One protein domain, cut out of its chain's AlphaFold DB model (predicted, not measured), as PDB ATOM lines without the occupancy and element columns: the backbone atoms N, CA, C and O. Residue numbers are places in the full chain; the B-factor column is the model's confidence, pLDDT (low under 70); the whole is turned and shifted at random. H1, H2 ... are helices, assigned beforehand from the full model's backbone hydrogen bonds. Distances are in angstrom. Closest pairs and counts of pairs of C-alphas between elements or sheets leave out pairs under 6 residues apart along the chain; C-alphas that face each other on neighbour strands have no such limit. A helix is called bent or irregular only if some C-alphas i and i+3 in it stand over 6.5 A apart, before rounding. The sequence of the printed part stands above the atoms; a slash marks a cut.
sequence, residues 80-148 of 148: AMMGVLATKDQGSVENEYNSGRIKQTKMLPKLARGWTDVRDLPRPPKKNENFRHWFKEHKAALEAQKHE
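Overview. This is residues 80 to 148 of the 148 residues of the protein "Iron-sulfur cluster binding protein" of Lactobacillus paracasei subsp. paracasei Lpp14 (UniProt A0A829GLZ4). A single straight helix, H3, sticks out as an arm with the two residues after it, from a small body built largely of loops, in which two short helices, H1 and H2, are set apart from each other. The long link from H1 to H2 makes a loop that comes back on itself, with residues 86 to 87 paired with residues 101 to 102, and a second long link leads from H2 through the body to the arm. The printed part has 69 residues with three named helices, in the order H1, H2, H3, and no named strand; the class is all helix, but under half of the residues, 31 of the 69, are in named elements. The whole is only just extended, close to loose, with a radius of gyration of the C-alphas of 16.6 A. It spans 55 by 23 by 18 A, and the arm makes much of the length.

Along the chain. H1 is residues 80 to 85, with C-alpha 80 at (111.607, 0.944, 28.704), and is 9.3 A long from first to last C-alpha. Residues 86 to 109 hold no named element. H2 is residues 110 to 118, 13.1 A long, with C-alpha 110 at (114.989, 7.043, 8.511). Residues 119 to 130 again hold no named element. H3 is residues 131 to 146, the longest helix at 22.2 A, and ends with C-alpha 146 at (94.513, 20.218, 54.416).

Arrangement. H1 touches no helix and is apart from both H2 and H3. H2 and H3 are apart too. In the link after H1, residues 86 to 87 make a short antiparallel pairing with residues 101 to 102. Residues 131 to 148, of which 131 to 146 belong to H3, stand free. In H3 every O i to N i+4 pair is within hydrogen-bond range; in H2 3 of 5 are, and in H1 0 of 2, while 3 of 3 O i to N i+3 pairs in H1 are within range. No helix is bent or irregular.

Size, cuts and confidence. The two C-alphas farthest apart are those of Lys 110 and Glu 148, 55.8 A. Without the stretch that stands free, the body is 51 residues spanning 31 by 23 by 15 A, with a radius of gyration of 10.8 A. The links H1 to H2, of 24 residues, and H2 to H3, of 12 residues, are both long. The printed part has no cut and ends at residue 148, the chain's last residue. The mean pLDDT of the printed part is 75.9; residues 87 to 99, 103 to 108, 110 to 111 and 147 to 148 are under 70, and H3 has a mean of 90.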
ATOM      1  N   ALA A  80     110.877   2.188  28.908       77.06
ATOM      2  CA  ALA A  80     111.607   0.944  28.704       77.06
ATOM      3  C   ALA A  80     112.205   0.884  27.293       77.06
ATOM      4  O   ALA A  80     113.401   0.629  27.139       77.06
ATOM      5  N   MET A  81     111.403   1.188  26.269       78.00
ATOM      6  CA  MET A  81     111.829   1.148  24.869       78.00
ATOM      7  C   MET A  81     112.908   2.197  24.568       78.00
ATOM      8  O   MET A  81     113.940   1.888  23.975       78.00
ATOM      9  N   MET A  82     112.722   3.423  25.054       75.62
ATOM     10  CA  MET A  82     113.692   4.511  24.922       75.62
ATOM     11  C   MET A  82     114.954   4.252  25.739       75.62
ATOM     12  O   MET A  82     116.026   4.715  25.363       75.62
ATOM     13  N   GLY A  83     114.870   3.459  26.811       73.38
ATOM     14  CA  GLY A  83     116.037   3.022  27.569       73.38
ATOM     15  C   GLY A  83     117.023   2.176  26.760       73.38
ATOM     16  O   GLY A  83     118.222   2.289  26.992       73.38
ATOM     17  N   VAL A  84     116.540   1.395  25.789       75.81
ATOM     18  CA  VAL A  84     117.380   0.593  24.876       75.81
ATOM     19  C   VAL A  84     118.073   1.467  23.823       75.81
ATOM     20  O   VAL A  84     119.138   1.118  23.321       75.81
ATOM     21  N   LEU A  85     117.479   2.617  23.494       75.88
ATOM     22  CA  LEU A  85     117.992   3.566  22.500       75.88
ATOM     23  C   LEU A  85     118.836   4.693  23.121       75.88
ATOM     24  O   LEU A  85     119.460   5.482  22.400       75.88
ATOM     25  N   ALA A  86     118.840   4.787  24.451       73.31
ATOM     26  CA  ALA A  86     119.504   5.838  25.199       73.31
ATOM     27  C   ALA A  86     120.946   5.483  25.567       73.31
ATOM     28  O   ALA A  86     121.288   4.355  25.913       73.31
ATOM     29  N   THR A  87     121.786   6.509  25.561       68.81
ATOM     30  CA  THR A  87     123.171   6.469  26.026       68.81
ATOM     31  C   THR A  87     123.303   7.279  27.312       68.81
ATOM     32  O   THR A  87     122.501   8.172  27.570       68.81
ATOM     33  N   LYS A  88     124.321   6.979  28.128       66.56
ATOM     34  CA  LYS A  88     124.592   7.702  29.388       66.56
ATOM     35  C   LYS A  88     125.181   9.107  29.187       66.56
ATOM     36  O   LYS A  88     125.454   9.789  30.162       66.56
ATOM     37  N   ASP A  89     125.403   9.504  27.941       69.31
ATOM     38  CA  ASP A  89     125.950  10.804  27.581       69.31
ATOM     39  C   ASP A  89     124.883  11.883  27.813       69.31
ATOM     40  O   ASP A  89     123.796  11.810  27.235       69.31
ATOM     41  N   GLN A  90     125.158  12.836  28.699       62.66
ATOM     42  CA  GLN A  90     124.322  14.020  28.891       62.66
ATOM     43  C   GLN A  90     124.719  14.985  27.770       62.66
ATOM     44  O   GLN A  90     125.883  15.352  27.660       62.66
ATOM     45  N   GLY A  91     123.800  15.250  26.837       64.69
ATOM     46  CA  GLY A  91     124.080  16.050  25.641       64.69
ATOM     47  C   GLY A  91     124.390  17.518  25.951       64.69
ATOM     48  O   GLY A  91     124.671  17.895  27.081       64.69
ATOM     49  N   SER A  92     124.290  18.370  24.933       60.91
ATOM     50  CA  SER A  92     124.587  19.809  25.046       60.91
ATOM     51  C   SER A  92     123.606  20.619  25.911       60.91
ATOM     52  O   SER A  92     123.830  21.809  26.131       60.91
ATOM     53  N   VAL A  93     122.523  20.001  26.392       63.12
ATOM     54  CA  VAL A  93     121.480  20.674  27.168       63.12
ATOM     55  C   VAL A  93     121.667  20.379  28.652       63.12
ATOM     56  O   VAL A  93     121.285  19.321  29.153       63.12
ATOM     57  N   GLU A  94     122.257  21.331  29.367       56.62
ATOM     58  CA  GLU A  94     122.304  21.313  30.826       56.62
ATOM     59  C   GLU A  94     120.886  21.563  31.381       56.62
ATOM     60  O   GLU A  94     120.191  22.477  30.936       56.62
ATOM     61  N   ASN A  95     120.460  20.770  32.371       61.25
ATOM     62  CA  ASN A  95     119.153  20.826  33.059       61.25
ATOM     63  C   ASN A  95     117.932  20.208  32.347       61.25
ATOM     64  O   ASN A  95     116.853  20.182  32.941       61.25
ATOM     65  N   GLU A  96     118.067  19.641  31.146       62.81
ATOM     66  CA  GLU A  96     117.025  18.760  30.598       62.81
ATOM     67  C   GLU A  96     117.303  17.312  31.000       62.81
ATOM     68  O   GLU A  96     118.337  16.762  30.641       62.81
ATOM     69  N   TYR A  97     116.366  16.722  31.757       62.91
ATOM     70  CA  TYR A  97     116.284  15.309  32.159       62.91
ATOM     71  C   TYR A  97     117.654  14.608  32.290       62.91
ATOM     72  O   TYR A  97     118.199  14.084  31.322       62.91
ATOM     73  N   ASN A  98     118.185  14.517  33.519       63.31
ATOM     74  CA  ASN A  98     119.506  13.943  33.856       63.31
ATOM     75  C   ASN A  98     119.692  12.436  33.525       63.31
ATOM     76  O   ASN A  98     120.570  11.772  34.078       63.31
ATOM     77  N   SER A  99     118.874  11.861  32.646       66.19
ATOM     78  CA  SER A  99     118.840  10.447  32.280       66.19
ATOM     79  C   SER A  99     119.603  10.116  30.980       66.19
ATOM     80  O   SER A  99     119.629   8.948  30.573       66.19
ATOM     81  N   GLY A 100     120.293  11.094  30.378       72.94
ATOM     82  CA  GLY A 100     121.159  10.936  29.196       72.94
ATOM     83  C   GLY A 100     120.457  11.300  27.883       72.94
ATOM     84  O   GLY A 100     119.375  11.876  27.897       72.94
ATOM     85  N   ARG A 101     121.052  10.963  26.732       75.06
ATOM     86  CA  ARG A 101     120.501  11.269  25.395       75.06
ATOM     87  C   ARG A 101     120.287  10.040  24.525       75.06
ATOM     88  O   ARG A 101     121.000   9.037  24.635       75.06
ATOM     89  N   ILE A 102     119.343  10.138  23.597       74.50
ATOM     90  CA  ILE A 102     119.076   9.117  22.582       74.50
ATOM     91  C   ILE A 102     120.058   9.313  21.431       74.50
ATOM     92  O   ILE A 102     119.955  10.266  20.669       74.50
ATOM     93  N   LYS A 103     121.028   8.400  21.313       66.81
ATOM     94  CA  LYS A 103     122.083   8.449  20.282       66.81
ATOM     95  C   LYS A 103     122.033   7.253  19.331       66.81
ATOM     96  O   LYS A 103     122.817   7.175  18.386       66.81
ATOM     97  N   GLN A 104     121.130   6.295  19.559       63.38
ATOM     98  CA  GLN A 104     121.053   5.059  18.778       63.38
ATOM     99  C   GLN A 104     120.306   5.261  17.448       63.38
ATOM    100  O   GLN A 104     119.274   4.653  17.167       63.38
ATOM    101  N   THR A 105     120.885   6.104  16.598       61.41
ATOM    102  CA  THR A 105     120.380   6.554  15.293       61.41
ATOM    103  C   THR A 105     120.210   5.417  14.275       61.41
ATOM    104  O   THR A 105     119.421   5.533  13.343       61.41
ATOM    105  N   LYS A 106     120.889   4.271  14.458       62.44
ATOM    106  CA  LYS A 106     120.799   3.107  13.549       62.44
ATOM    107  C   LYS A 106     119.496   2.303  13.659       62.44
ATOM    108  O   LYS A 106     119.109   1.694  12.669       62.44
ATOM    109  N   MET A 107     118.859   2.279  14.832       64.69
ATOM    110  CA  MET A 107     117.614   1.528  15.084       64.69
ATOM    111  C   MET A 107     116.355   2.362  14.805       64.69
ATOM    112  O   MET A 107     115.253   1.822  14.749       64.69
ATOM    113  N   LEU A 108     116.503   3.678  14.635       69.31
ATOM    114  CA  LEU A 108     115.392   4.590  14.391       69.31
ATOM    115  C   LEU A 108     114.985   4.587  12.905       69.31
ATOM    116  O   LEU A 108     115.855   4.526  12.028       69.31
ATOM    117  N   PRO A 109     113.679   4.708  12.589       73.31
ATOM    118  CA  PRO A 109     113.216   4.925  11.222       73.31
ATOM    119  C   PRO A 109     113.937   6.113  10.573       73.31
ATOM    120  O   PRO A 109     114.254   7.092  11.249       73.31
ATOM    121  N   LYS A 110     114.165   6.060   9.252       67.44
ATOM    122  CA  LYS A 110     114.989   7.043   8.511       67.44
ATOM    123  C   LYS A 110     114.639   8.513   8.800       67.44
ATOM    124  O   LYS A 110     115.548   9.333   8.876       67.44
ATOM    125  N   LEU A 111     113.358   8.832   8.999       68.12
ATOM    126  CA  LEU A 111     112.898  10.183   9.351       68.12
ATOM    127  C   LEU A 111     113.394  10.634  10.733       68.12
ATOM    128  O   LEU A 111     113.903  11.741  10.877       68.12
ATOM    129  N   ALA A 112     113.296   9.763  11.738       74.88
ATOM    130  CA  ALA A 112     113.765  10.060  13.088       74.88
ATOM    131  C   ALA A 112     115.300  10.079  13.160       74.88
ATOM    132  O   ALA A 112     115.877  10.875  13.899       74.88
ATOM    133  N   ARG A 113     115.972   9.255  12.345       73.50
ATOM    134  CA  ARG A 113     117.435   9.228  12.241       73.50
ATOM    135  C   ARG A 113     118.017  10.576  11.806       73.50
ATOM    136  O   ARG A 113     118.815  11.138  12.538       73.50
ATOM    137  N   GLY A 114     117.573  11.125  10.672       78.00
ATOM    138  CA  GLY A 114     118.100  12.406  10.179       78.00
ATOM    139  C   GLY A 114     117.869  13.572  11.149       78.00
ATOM    140  O   GLY A 114     118.711  14.454  11.266       78.00
ATOM    141  N   TRP A 115     116.758  13.548  11.892       77.44
ATOM    142  CA  TRP A 115     116.450  14.555  12.908       77.44
ATOM    143  C   TRP A 115     117.335  14.425  14.159       77.44
ATOM    144  O   TRP A 115     117.825  15.429  14.667       77.44
ATOM    145  N   THR A 116     117.584  13.193  14.621       78.94
ATOM    146  CA  THR A 116     118.461  12.902  15.778       78.94
ATOM    147  C   THR A 116     119.956  13.009  15.466       78.94
ATOM    148  O   THR A 116     120.755  13.168  16.382       78.94
ATOM    149  N   ASP A 117     120.349  12.970  14.192       77.44
ATOM    150  CA  ASP A 117     121.735  13.215  13.775       77.44
ATOM    151  C   ASP A 117     122.127  14.701  13.937       77.44
ATOM    152  O   ASP A 117     123.296  15.007  14.172       77.44
ATOM    153  N   VAL A 118     121.160  15.626  13.831       80.81
ATOM    154  CA  VAL A 118     121.391  17.084  13.927       80.81
ATOM    155  C   VAL A 118     120.840  17.724  15.205       80.81
ATOM    156  O   VAL A 118     121.124  18.891  15.467       80.81
ATOM    157  N   ARG A 119     120.047  16.996  16.004       78.56
ATOM    158  CA  ARG A 119     119.491  17.478  17.278       78.56
ATOM    159  C   ARG A 119     119.726  16.473  18.394       78.56
ATOM    160  O   ARG A 119     119.444  15.289  18.236       78.56
ATOM    161  N   ASP A 120     120.151  16.977  19.549       77.94
ATOM    162  CA  ASP A 120     120.157  16.193  20.778       77.94
ATOM    163  C   ASP A 120     118.713  15.937  21.231       77.94
ATOM    164  O   ASP A 120     117.916  16.866  21.362       77.94
ATOM    165  N   LEU A 121     118.377  14.665  21.458       78.94
ATOM    166  CA  LEU A 121     117.100  14.257  22.036       78.94
ATOM    167  C   LEU A 121     117.351  13.729  23.456       78.94
ATOM    168  O   LEU A 121     117.939  12.644  23.589       78.94
ATOM    169  N   PRO A 122     116.942  14.456  24.513       79.06
ATOM    170  CA  PRO A 122     117.089  13.971  25.878       79.06
ATOM    171  C   PRO A 122     116.253  12.707  26.079       79.06
ATOM    172  O   PRO A 122     115.164  12.538  25.523       79.06
ATOM    173  N   ARG A 123     116.779  11.784  26.879       78.94
ATOM    174  CA  ARG A 123     116.039  10.605  27.310       78.94
ATOM    175  C   ARG A 123     114.945  11.061  28.287       78.94
ATOM    176  O   ARG A 123     115.216  11.893  29.150       78.94
ATOM    177  N   PRO A 124     113.728  10.498  28.222       77.38
ATOM    178  CA  PRO A 124     112.727  10.759  29.250       77.38
ATOM    179  C   PRO A 124     113.224  10.323  30.651       77.38
ATOM    180  O   PRO A 124     114.102   9.450  30.758       77.38
ATOM    181  N   PRO A 125     112.708  10.930  31.738       78.88
ATOM    182  CA  PRO A 125     113.060  10.559  33.113       78.88
ATOM    183  C   PRO A 125     112.641   9.115  33.396       78.88
ATOM    184  O   PRO A 125     111.886   8.527  32.638       78.88
ATOM    185  N   LYS A 126     113.113   8.483  34.470       79.38
ATOM    186  CA  LYS A 126     112.622   7.131  34.790       79.38
ATOM    187  C   LYS A 126     111.118   7.172  35.101       79.38
ATOM    188  O   LYS A 126     110.606   8.199  35.534       79.38
ATOM    189  N   LYS A 127     110.415   6.040  34.948       78.94
ATOM    190  CA  LYS A 127     108.962   5.950  35.193       78.94
ATOM    191  C   LYS A 127     108.551   6.528  36.558       78.94
ATOM    192  O   LYS A 127     107.554   7.229  36.640       78.94
ATOM    193  N   ASN A 128     109.332   6.276  37.606       78.88
ATOM    194  CA  ASN A 128     109.096   6.779  38.964       78.88
ATOM    195  C   ASN A 128     109.357   8.286  39.136       78.88
ATOM    196  O   ASN A 128     108.811   8.894  40.043       78.88
ATOM    197  N   GLU A 129     110.183   8.884  38.281       81.81
ATOM    198  CA  GLU A 129     110.557  10.304  38.317       81.81
ATOM    199  C   GLU A 129     109.735  11.133  37.315       81.81
ATOM    200  O   GLU A 129     110.002  12.315  37.100       81.81
ATOM    201  N   ASN A 130     108.747  10.522  36.653       85.12
ATOM    202  CA  ASN A 130     107.929  11.228  35.682       85.12
ATOM    203  C   ASN A 130     106.957  12.204  36.372       85.12
ATOM    204  O   ASN A 130     106.553  12.035  37.525       85.12
ATOM    205  N   PHE A 131     106.529  13.220  35.621       87.25
ATOM    206  CA  PHE A 131     105.634  14.257  36.135       87.25
ATOM    207  C   PHE A 131     104.312  13.699  36.685       87.25
ATOM    208  O   PHE A 131     103.764  14.241  37.637       87.25
ATOM    209  N   ARG A 132     103.782  12.611  36.112       86.62
ATOM    210  CA  ARG A 132     102.487  12.043  36.523       86.62
ATOM    211  C   ARG A 132     102.556  11.396  37.906       86.62
ATOM    212  O   ARG A 132     101.643  11.593  38.705       86.62
ATOM    213  N   HIS A 133     103.623  10.649  38.181       87.69
ATOM    214  CA  HIS A 133     103.894  10.080  39.499       87.69
ATOM    215  C   HIS A 133     104.142  11.193  40.515       87.69
ATOM    216  O   HIS A 133     103.429  11.258  41.516       87.69
ATOM    217  N   TRP A 134     105.029  12.136  40.179       89.19
ATOM    218  CA  TRP A 134     105.304  13.311  41.005       89.19
ATOM    219  C   TRP A 134     104.022  14.079  41.363       89.19
ATOM    220  O   TRP A 134     103.759  14.341  42.534       89.19
ATOM    221  N   PHE A 135     103.170  14.375  40.377       92.06
ATOM    222  CA  PHE A 135     101.929  15.123  40.580       92.06
ATOM    223  C   PHE A 135     100.944  14.378  41.485       92.06
ATOM    224  O   PHE A 135     100.311  14.990  42.343       92.06
ATOM    225  N   LYS A 136     100.820  13.055  41.323       91.75
ATOM    226  CA  LYS A 136      99.944  12.230  42.163       91.75
ATOM    227  C   LYS A 136     100.404  12.234  43.622       91.75
ATOM    228  O   LYS A 136      99.571  12.388  44.511       91.75
ATOM    229  N   GLU A 137     101.706  12.098  43.852       91.19
ATOM    230  CA  GLU A 137     102.309  12.134  45.189       91.19
ATOM    231  C   GLU A 137     102.130  13.505  45.852       91.19
ATOM    232  O   GLU A 137     101.664  13.588  46.986       91.19
ATOM    233  N   HIS A 138     102.413  14.592  45.127       92.88
ATOM    234  CA  HIS A 138     102.324  15.952  45.667       92.88
ATOM    235  C   HIS A 138     100.881  16.387  45.909       92.88
ATOM    236  O   HIS A 138     100.600  17.081  46.885       92.88
ATOM    237  N   LYS A 139      99.943  15.953  45.061       93.62
ATOM    238  CA  LYS A 139      98.518  16.199  45.284       93.62
ATOM    239  C   LYS A 139      98.020  15.481  46.540       93.62
ATOM    240  O   LYS A 139      97.341  16.106  47.344       93.62
ATOM    241  N   ALA A 140      98.403  14.218  46.735       92.31
ATOM    242  CA  ALA A 140      98.055  13.471  47.943       92.31
ATOM    243  C   ALA A 140      98.658  14.108  49.208       92.31
ATOM    244  O   ALA A 140      97.975  14.218  50.222       92.31
ATOM    245  N   ALA A 141      99.904  14.589  49.136       91.75
ATOM    246  CA  ALA A 141     100.546  15.307  50.237       91.75
ATOM    247  C   ALA A 141      99.838  16.634  50.568       91.75
ATOM    248  O   ALA A 141      99.603  16.929  51.736       91.75
ATOM    249  N   LEU A 142      99.447  17.413  49.551       93.00
ATOM    250  CA  LEU A 142      98.669  18.645  49.728       93.00
ATOM    251  C   LEU A 142      97.281  18.383  50.323       93.00
ATOM    252  O   LEU A 142      96.789  19.194  51.098       93.00
ATOM    253  N   GLU A 143      96.628  17.288  49.942       92.25
ATOM    254  CA  GLU A 143      95.336  16.896  50.513       92.25
ATOM    255  C   GLU A 143      95.494  16.466  51.977       92.25
ATOM    256  O   GLU A 143      94.730  16.929  52.817       92.25
ATOM    257  N   ALA A 144      96.529  15.689  52.310       89.25
ATOM    258  CA  ALA A 144      96.835  15.311  53.691       89.25
ATOM    259  C   ALA A 144      97.094  16.535  54.590       89.25
ATOM    260  O   ALA A 144      96.539  16.609  55.678       89.25
ATOM    261  N   GLN A 145      97.836  17.533  54.096       85.69
ATOM    262  CA  GLN A 145      98.097  18.793  54.810       85.69
ATOM    263  C   GLN A 145      96.857  19.678  55.008       85.69
ATOM    264  O   GLN A 145      96.886  20.578  55.835       85.69
ATOM    265  N   LYS A 146      95.781  19.485  54.232       84.19
ATOM    266  CA  LYS A 146      94.513  20.218  54.416       84.19
ATOM    267  C   LYS A 146      93.585  19.567  55.438       84.19
ATOM    268  O   LYS A 146      92.609  20.195  55.844       84.19
ATOM    269  N   HIS A 147      93.822  18.298  55.754       69.56
ATOM    270  CA  HIS A 147      93.028  17.516  56.699       69.56
ATOM    271  C   HIS A 147      93.648  17.472  58.106       69.56
ATOM    272  O   HIS A 147      93.021  16.919  59.011       69.56
ATOM    273  N   GLU A 148      94.835  18.056  58.273       55.09
ATOM    274  CA  GLU A 148      95.522  18.336  59.540       55.09
ATOM    275  C   GLU A 148      95.319  19.809  59.932       55.09
ATOM    276  O   GLU A 148      95.074  20.066  61.133       55.09
TER     277      GLU A 148